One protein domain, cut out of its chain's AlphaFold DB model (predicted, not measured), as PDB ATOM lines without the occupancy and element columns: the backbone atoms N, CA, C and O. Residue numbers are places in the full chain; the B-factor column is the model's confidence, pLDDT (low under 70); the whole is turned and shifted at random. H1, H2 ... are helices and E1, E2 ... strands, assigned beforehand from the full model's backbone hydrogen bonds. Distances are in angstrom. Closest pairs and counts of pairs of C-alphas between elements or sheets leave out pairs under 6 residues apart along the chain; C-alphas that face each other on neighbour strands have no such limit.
ATOM      1  N   ILE A   6     139.513 -29.748 166.840       85.25
ATOM      2  CA  ILE A   6     138.273 -29.171 166.333       85.25
ATOM      3  C   ILE A   6     137.913 -29.941 165.064       85.25
ATOM      4  O   ILE A   6     138.712 -30.009 164.135       85.25
ATOM      5  N   ILE A   7     136.738 -30.568 165.054       86.81
ATOM      6  CA  ILE A   7     136.239 -31.321 163.895       86.81
ATOM      7  C   ILE A   7     135.490 -30.383 162.951       86.81
ATOM      8  O   ILE A   7     135.602 -30.496 161.734       86.81
ATOM      9  N   GLY A   8     134.711 -29.460 163.515       87.06
ATOM     10  CA  GLY A   8     133.890 -28.539 162.745       87.06
ATOM     11  C   GLY A   8     132.760 -27.936 163.569       87.06
ATOM     12  O   GLY A   8     132.771 -27.983 164.800       87.06
ATOM     13  N   ILE A   9     131.770 -27.382 162.868       87.94
ATOM     14  CA  ILE A   9     130.557 -26.813 163.461       87.94
ATOM     15  C   ILE A   9     129.329 -27.505 162.863       87.94
ATOM     16  O   ILE A   9     129.163 -27.535 161.644       87.94
ATOM     17  N   GLU A  10     128.434 -27.998 163.717       88.12
ATOM     18  CA  GLU A  10     127.158 -28.610 163.334       88.12
ATOM     19  C   GLU A  10     125.994 -27.863 163.986       88.12
ATOM     20  O   GLU A  10     125.896 -27.860 165.206       88.12
ATOM     21  N   LYS A  11     125.086 -27.272 163.191       83.06
ATOM     22  CA  LYS A  11     123.849 -26.616 163.687       83.06
ATOM     23  C   LYS A  11     124.092 -25.741 164.934       83.06
ATOM     24  O   LYS A  11     123.371 -25.834 165.917       83.06
ATOM     25  N   ASP A  12     125.153 -24.942 164.860       87.69
ATOM     26  CA  ASP A  12     125.598 -23.992 165.888       87.69
ATOM     27  C   ASP A  12     126.177 -24.627 167.165       87.69
ATOM     28  O   ASP A  12     126.224 -24.013 168.229       87.69
ATOM     29  N   GLN A  13     126.697 -25.847 167.034       89.19
ATOM     30  CA  GLN A  13     127.514 -26.522 168.036       89.19
ATOM     31  C   GLN A  13     128.932 -26.729 167.504       89.19
ATOM     32  O   GLN A  13     129.124 -27.249 166.402       89.19
ATOM     33  N   LEU A  14     129.927 -26.352 168.299       88.56
ATOM     34  CA  LEU A  14     131.325 -26.683 168.074       88.56
ATOM     35  C   LEU A  14     131.560 -28.157 168.409       88.56
ATOM     36  O   LEU A  14     131.283 -28.597 169.526       88.56
ATOM     37  N   VAL A  15     132.085 -28.918 167.452       90.62
ATOM     38  CA  VAL A  15     132.385 -30.340 167.631       90.62
ATOM     39  C   VAL A  15     133.880 -30.516 167.885       90.62
ATOM     40  O   VAL A  15     134.718 -30.164 167.051       90.62
ATOM     41  N   LEU A  16     134.208 -31.073 169.047       89.88
ATOM     42  CA  LEU A  16     135.565 -31.317 169.527       89.88
ATOM     43  C   LEU A  16     135.792 -32.821 169.685       89.88
ATOM     44  O   LEU A  16     135.051 -33.482 170.406       89.88
ATOM     45  N   ASN A  17     136.845 -33.375 169.094       88.06
ATOM     46  CA  ASN A  17     137.257 -34.749 169.370       88.06
ATOM     47  C   ASN A  17     138.278 -34.753 170.507       88.06
ATOM     48  O   ASN A  17     139.314 -34.100 170.401       88.06
ATOM     49  N   ASN A  18     138.029 -35.511 171.574       85.00
ATOM     50  CA  ASN A  18     138.971 -35.636 172.695       85.00
ATOM     51  C   ASN A  18     139.908 -36.857 172.582       85.00
ATOM     52  O   ASN A  18     140.488 -37.280 173.585       85.00
ATOM     53  N   GLY A  19     140.011 -37.469 171.400       80.62
ATOM     54  CA  GLY A  19     140.746 -38.708 171.137       80.62
ATOM     55  C   GLY A  19     139.984 -39.990 171.491       80.62
ATOM     56  O   GLY A  19     140.557 -41.077 171.430       80.62
ATOM     57  N   SER A  20     138.725 -39.909 171.927       83.31
ATOM     58  CA  SER A  20     137.902 -41.091 172.236       83.31
ATOM     59  C   SER A  20     136.455 -40.944 171.779       83.31
ATOM     60  O   SER A  20     135.883 -41.909 171.285       83.31
ATOM     61  N   TRP A  21     135.882 -39.749 171.899       86.62
ATOM     62  CA  TRP A  21     134.557 -39.429 171.378       86.62
ATOM     63  C   TRP A  21     134.475 -37.967 170.941       86.62
ATOM     64  O   TRP A  21     135.370 -37.162 171.236       86.62
ATOM     65  N   ASP A  22     133.365 -37.632 170.294       89.81
ATOM     66  CA  ASP A  22     133.040 -36.271 169.892       89.81
ATOM     67  C   ASP A  22     132.213 -35.589 170.987       89.81
ATOM     68  O   ASP A  22     131.202 -36.109 171.457       89.81
ATOM     69  N   VAL A  23     132.667 -34.413 171.403       89.88
ATOM     70  CA  VAL A  23     132.017 -33.532 172.370       89.88
ATOM     71  C   VAL A  23     131.423 -32.364 171.600       89.88
ATOM     72  O   VAL A  23     132.116 -31.731 170.808       89.88
ATOM     73  N   LYS A  24     130.146 -32.070 171.838       90.88
ATOM     74  CA  LYS A  24     129.456 -30.932 171.227       90.88
ATOM     75  C   LYS A  24     129.289 -29.832 172.264       90.88
ATOM     76  O   LYS A  24     128.749 -30.092 173.336       90.88
ATOM     77  N   VAL A  25     129.757 -28.635 171.936       89.19
ATOM     78  CA  VAL A  25     129.665 -27.442 172.783       89.19
ATOM     79  C   VAL A  25     128.811 -26.403 172.053       89.19
ATOM     80  O   VAL A  25     129.151 -26.054 170.921       89.19
ATOM     81  N   PRO A  26     127.700 -25.927 172.632       91.25
ATOM     82  CA  PRO A  26     126.895 -24.861 172.039       91.25
ATOM     83  C   PRO A  26     127.715 -23.578 171.853       91.25
ATOM     84  O   PRO A  26     128.483 -23.199 172.734       91.25
ATOM     85  N   LEU A  27     127.596 -22.912 170.700       88.94
ATOM     86  CA  LEU A  27     128.375 -21.696 170.416       88.94
ATOM     87  C   LEU A  27     127.978 -20.504 171.303       88.94
ATOM     88  O   LEU A  27     128.805 -19.635 171.575       88.94
ATOM     89  N   ASP A  28     126.727 -20.440 171.744       89.38
ATOM     90  CA  ASP A  28     126.226 -19.416 172.662       89.38
ATOM     91  C   ASP A  28     126.905 -19.489 174.035       89.38
ATOM     92  O   ASP A  28     127.238 -18.439 174.581       89.38
ATOM     93  N   GLU A  29     127.223 -20.695 174.511       88.00
ATOM     94  CA  GLU A  29     127.954 -20.938 175.765       88.00
ATOM     95  C   GLU A  29     129.455 -20.597 175.690       88.00
ATOM     96  O   GLU A  29     130.129 -20.510 176.717       88.00
ATOM     97  N   ILE A  30     130.018 -20.395 174.492       87.12
ATOM     98  CA  ILE A  30     131.437 -20.042 174.346       87.12
ATOM     99  C   ILE A  30     131.620 -18.552 174.628       87.12
ATOM    100  O   ILE A  30     131.354 -17.706 173.774       87.12
ATOM    101  N   GLU A  31     132.108 -18.231 175.818       88.06
ATOM    102  CA  GLU A  31     132.404 -16.850 176.222       88.06
ATOM    103  C   GLU A  31     133.819 -16.426 175.821       88.06
ATOM    104  O   GLU A  31     134.039 -15.298 175.394       88.06
ATOM    105  N   LEU A  32     134.787 -17.340 175.912       88.00
ATOM    106  CA  LEU A  32     136.202 -17.011 175.792       88.00
ATOM    107  C   LEU A  32     136.986 -18.156 175.159       88.00
ATOM    108  O   LEU A  32     136.797 -19.326 175.502       88.00
ATOM    109  N   ILE A  33     137.920 -17.810 174.276       85.25
ATOM    110  CA  ILE A  33     138.931 -18.740 173.777       85.25
ATOM    111  C   ILE A  33     140.293 -18.246 174.247       85.25
ATOM    112  O   ILE A  33     140.678 -17.105 173.998       85.25
ATOM    113  N   ALA A  34     141.031 -19.123 174.922       87.12
ATOM    114  CA  ALA A  34     142.354 -18.826 175.443       87.12
ATOM    115  C   ALA A  34     143.330 -19.971 175.185       87.12
ATOM    116  O   ALA A  34     142.951 -21.147 175.132       87.12
ATOM    117  N   VAL A  35     144.605 -19.619 175.048       83.25
ATOM    118  CA  VAL A  35     145.691 -20.595 174.956       83.25
ATOM    119  C   VAL A  35     145.904 -21.219 176.338       83.25
ATOM    120  O   VAL A  35     145.836 -20.509 177.350       83.25
ATOM    121  N   ILE A 109     144.329 -14.848 176.681       86.25
ATOM    122  CA  ILE A 109     143.028 -14.705 176.030       86.25
ATOM    123  C   ILE A 109     143.263 -14.377 174.553       86.25
ATOM    124  O   ILE A 109     143.807 -13.322 174.236       86.25
ATOM    125  N   LEU A 110     142.839 -15.268 173.656       85.12
ATOM    126  CA  LEU A 110     142.894 -15.033 172.210       85.12
ATOM    127  C   LEU A 110     141.747 -14.135 171.763       85.12
ATOM    128  O   LEU A 110     141.939 -13.230 170.954       85.12
ATOM    129  N   VAL A 111     140.551 -14.400 172.285       89.25
ATOM    130  CA  VAL A 111     139.362 -13.604 172.001       89.25
ATOM    131  C   VAL A 111     138.346 -13.738 173.135       89.25
ATOM    132  O   VAL A 111     138.104 -14.833 173.652       89.25
ATOM    133  N   ASP A 112     137.758 -12.605 173.503       89.81
ATOM    134  CA  ASP A 112     136.566 -12.520 174.344       89.81
ATOM    135  C   ASP A 112     135.350 -12.342 173.426       89.81
ATOM    136  O   ASP A 112     135.271 -11.383 172.654       89.81
ATOM    137  N   MET A 113     134.434 -13.304 173.479       88.75
ATOM    138  CA  MET A 113     133.230 -13.383 172.655       88.75
ATOM    139  C   MET A 113     131.956 -13.265 173.497       88.75
ATOM    140  O   MET A 113     130.863 -13.568 173.012       88.75
ATOM    141  N   THR A 114     132.060 -12.807 174.746       89.12
ATOM    142  CA  THR A 114     130.923 -12.707 175.676       89.12
ATOM    143  C   THR A 114     129.770 -11.884 175.093       89.12
ATOM    144  O   THR A 114     128.605 -12.229 175.254       89.12
ATOM    145  N   MET A 115     130.092 -10.820 174.352       88.75
ATOM    146  CA  MET A 115     129.111  -9.901 173.760       88.75
ATOM    147  C   MET A 115     128.780 -10.207 172.291       88.75
ATOM    148  O   MET A 115     128.118  -9.401 171.639       88.75
ATOM    149  N   TRP A 116     129.270 -11.322 171.744       89.94
ATOM    150  CA  TRP A 116     129.107 -11.653 170.328       89.94
ATOM    151  C   TRP A 116     127.842 -12.464 170.079       89.94
ATOM    152  O   TRP A 116     127.441 -13.318 170.877       89.94
ATOM    153  N   THR A 117     127.244 -12.251 168.914       90.38
ATOM    154  CA  THR A 117     126.168 -13.100 168.409       90.38
ATOM    155  C   THR A 117     126.709 -14.470 167.989       90.38
ATOM    156  O   THR A 117     127.877 -14.628 167.635       90.38
ATOM    157  N   VAL A 118     125.840 -15.485 167.967       89.31
ATOM    158  CA  VAL A 118     126.200 -16.846 167.518       89.31
ATOM    159  C   VAL A 118     126.790 -16.847 166.099       89.31
ATOM    160  O   VAL A 118     127.687 -17.635 165.803       89.31
ATOM    161  N   VAL A 119     126.324 -15.941 165.235       89.62
ATOM    162  CA  VAL A 119     126.811 -15.797 163.856       89.62
ATOM    163  C   VAL A 119     128.264 -15.319 163.834       89.62
ATOM    164  O   VAL A 119     129.092 -15.944 163.175       89.62
ATOM    165  N   GLU A 120     128.592 -14.280 164.604       88.38
ATOM    166  CA  GLU A 120     129.959 -13.742 164.702       88.38
ATOM    167  C   GLU A 120     130.928 -14.773 165.298       88.38
ATOM    168  O   GLU A 120     132.028 -14.978 164.778       88.38
ATOM    169  N   LYS A 121     130.499 -15.500 166.342       89.38
ATOM    170  CA  LYS A 121     131.294 -16.590 166.937       89.38
ATOM    171  C   LYS A 121     131.609 -17.675 165.906       89.38
ATOM    172  O   LYS A 121     132.743 -18.142 165.806       89.38
ATOM    173  N   LYS A 122     130.608 -18.069 165.118       87.75
ATOM    174  CA  LYS A 122     130.740 -19.095 164.080       87.75
ATOM    175  C   LYS A 122     131.722 -18.682 162.990       87.75
ATOM    176  O   LYS A 122     132.602 -19.471 162.652       87.75
ATOM    177  N   GLU A 123     131.600 -17.459 162.482       88.75
ATOM    178  CA  GLU A 123     132.484 -16.927 161.442       88.75
ATOM    179  C   GLU A 123     133.943 -16.885 161.913       88.75
ATOM    180  O   GLU A 123     134.844 -17.338 161.198       88.75
ATOM    181  N   TYR A 124     134.180 -16.430 163.146       88.31
ATOM    182  CA  TYR A 124     135.526 -16.387 163.711       88.31
ATOM    183  C   TYR A 124     136.146 -17.778 163.851       88.31
ATOM    184  O   TYR A 124     137.287 -17.977 163.427       88.31
ATOM    185  N   ILE A 125     135.409 -18.748 164.404       86.75
ATOM    186  CA  ILE A 125     135.900 -20.122 164.585       86.75
ATOM    187  C   ILE A 125     136.184 -20.775 163.226       86.75
ATOM    188  O   ILE A 125     137.220 -21.420 163.062       86.75
ATOM    189  N   GLN A 126     135.304 -20.588 162.239       86.25
ATOM    190  CA  GLN A 126     135.499 -21.134 160.894       86.25
ATOM    191  C   GLN A 126     136.703 -20.525 160.180       86.25
ATOM    192  O   GLN A 126     137.389 -21.234 159.458       86.25
ATOM    193  N   THR A 127     136.970 -19.237 160.383       85.38
ATOM    194  CA  THR A 127     138.055 -18.540 159.679       85.38
ATOM    195  C   THR A 127     139.415 -18.734 160.356       85.38
ATOM    196  O   THR A 127     140.434 -18.803 159.673       85.38
ATOM    197  N   ASN A 128     139.450 -18.812 161.692       83.44
ATOM    198  CA  ASN A 128     140.700 -18.755 162.462       83.44
ATOM    199  C   ASN A 128     141.095 -20.075 163.139       83.44
ATOM    200  O   ASN A 128     142.262 -20.233 163.493       83.44
ATOM    201  N   LEU A 129     140.157 -21.004 163.362       81.44
ATOM    202  CA  LEU A 129     140.407 -22.219 164.155       81.44
ATOM    203  C   LEU A 129     140.186 -23.525 163.383       81.44
ATOM    204  O   LEU A 129     140.762 -24.548 163.750       81.44
ATOM    205  N   ILE A 130     139.367 -23.501 162.331       76.06
ATOM    206  CA  ILE A 130     139.124 -24.637 161.436       76.06
ATOM    207  C   ILE A 130     139.864 -24.338 160.131       76.06
ATOM    208  O   ILE A 130     139.355 -23.605 159.290       76.06
TER     209      ILE A 130
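This is residues 6 to 35 and 109 to 130 of the 131 residues of an uncharacterized protein of Candidatus Marinimicrobia bacterium (UniProt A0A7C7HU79). A small three-stranded sheet, E1 E2 E3, folded as two successive hairpins, has one helix, H1, over one face on the side of its strand E1. A separate ribbon of two short strands, E4 and E5, lies away from that sheet, and the turn between E2 and E3 is at the opposite end of the long axis from the link between E5 and H1. The printed part has 52 residues with five named strands and one named helix, in the order E1 E2 E3 E4 E5 H1, and both sheets, of order E1 - E2 - E3 and E4 - E5, are antiparallel. The class is mixed, helices and strands. The whole is compact, with a radius of gyration of the C-alphas of 10.7 A, and its C-alphas span 32 by 25 by 19 A.

The larger sheet is made of E1, residues 6 to 10, E2, residues 13 to 17, and E3, residues 22 to 26. It is a meander, each strand the antiparallel neighbour of the one before, with E1 and E3 as edge strands and E2 as the inner strand. E1 and E2 form a hairpin, their directions at 150 degrees, with N 7 and O 15 within hydrogen-bond range at 2.9 A and N 13 and O 10 at 2.8 A. E2 and E3 form a second hairpin at 154 degrees, with N 14 and O 25 at 2.8 A and N 23 and O 16 at 2.7 A. The sheet's C-alphas lie up to 3.9 A off the best plane through all of them. H1, residues 118 to 128, is on this sheet, at a height over the sheet of 9.9 A. It lies over E1 and only just not over E2: dropped onto the local plane, 7 of its 11 C-alphas fall on E1 and 2 on E2. On the local plane its line and that of E1 stand at 33 degrees, only just slantwise to the strands. The closest C-alphas of E1 and H1 are those of Ile 9 and Lys 122, 7.7 A apart. E2 and H1 are near each other, with 5 pairs of C-alphas within 10 A. In H1 every O i to N i+4 pair is within hydrogen-bond range. E4, residues 32 to 35, and E5, residues 109 to 112, are antiparallel neighbours at 174 degrees. N 33 and O 111 are within hydrogen-bond range at 3.0 A, and N 110 and O 33 at 2.9 A. E4 is apart from E1, E2, E3 and H1, and E5 is apart from E1, E2 and E3.

E1 begins at C-alpha 6, (138.273, -29.171, 166.333), and is 11.5 A from first to last C-alpha. E2 measures 12.8 A and E3 13.1 A. E4 measures 10.2 A and ends at C-alpha 35, (145.691, -20.595, 174.956). E5 measures 7.0 A. H1 measures 15.5 A and ends at C-alpha 128, (140.700, -18.755, 162.462).

The two C-alphas farthest apart are those of Ser 20 and Met 115, at 32.4 A, while the first and last printed C-alphas, of Ile 6 and Ile 130, are 6.7 A apart. Residues 36 to 108 are not printed, and C-alphas 35 and 109 are 6.6 A apart across this cut, which is the link from E4 to E5. The links E1 to E2, E2 to E3, E3 to E4 and E5 to H1 are tight. The mean pLDDT of the printed part is 87.3, and no printed residue is under 70.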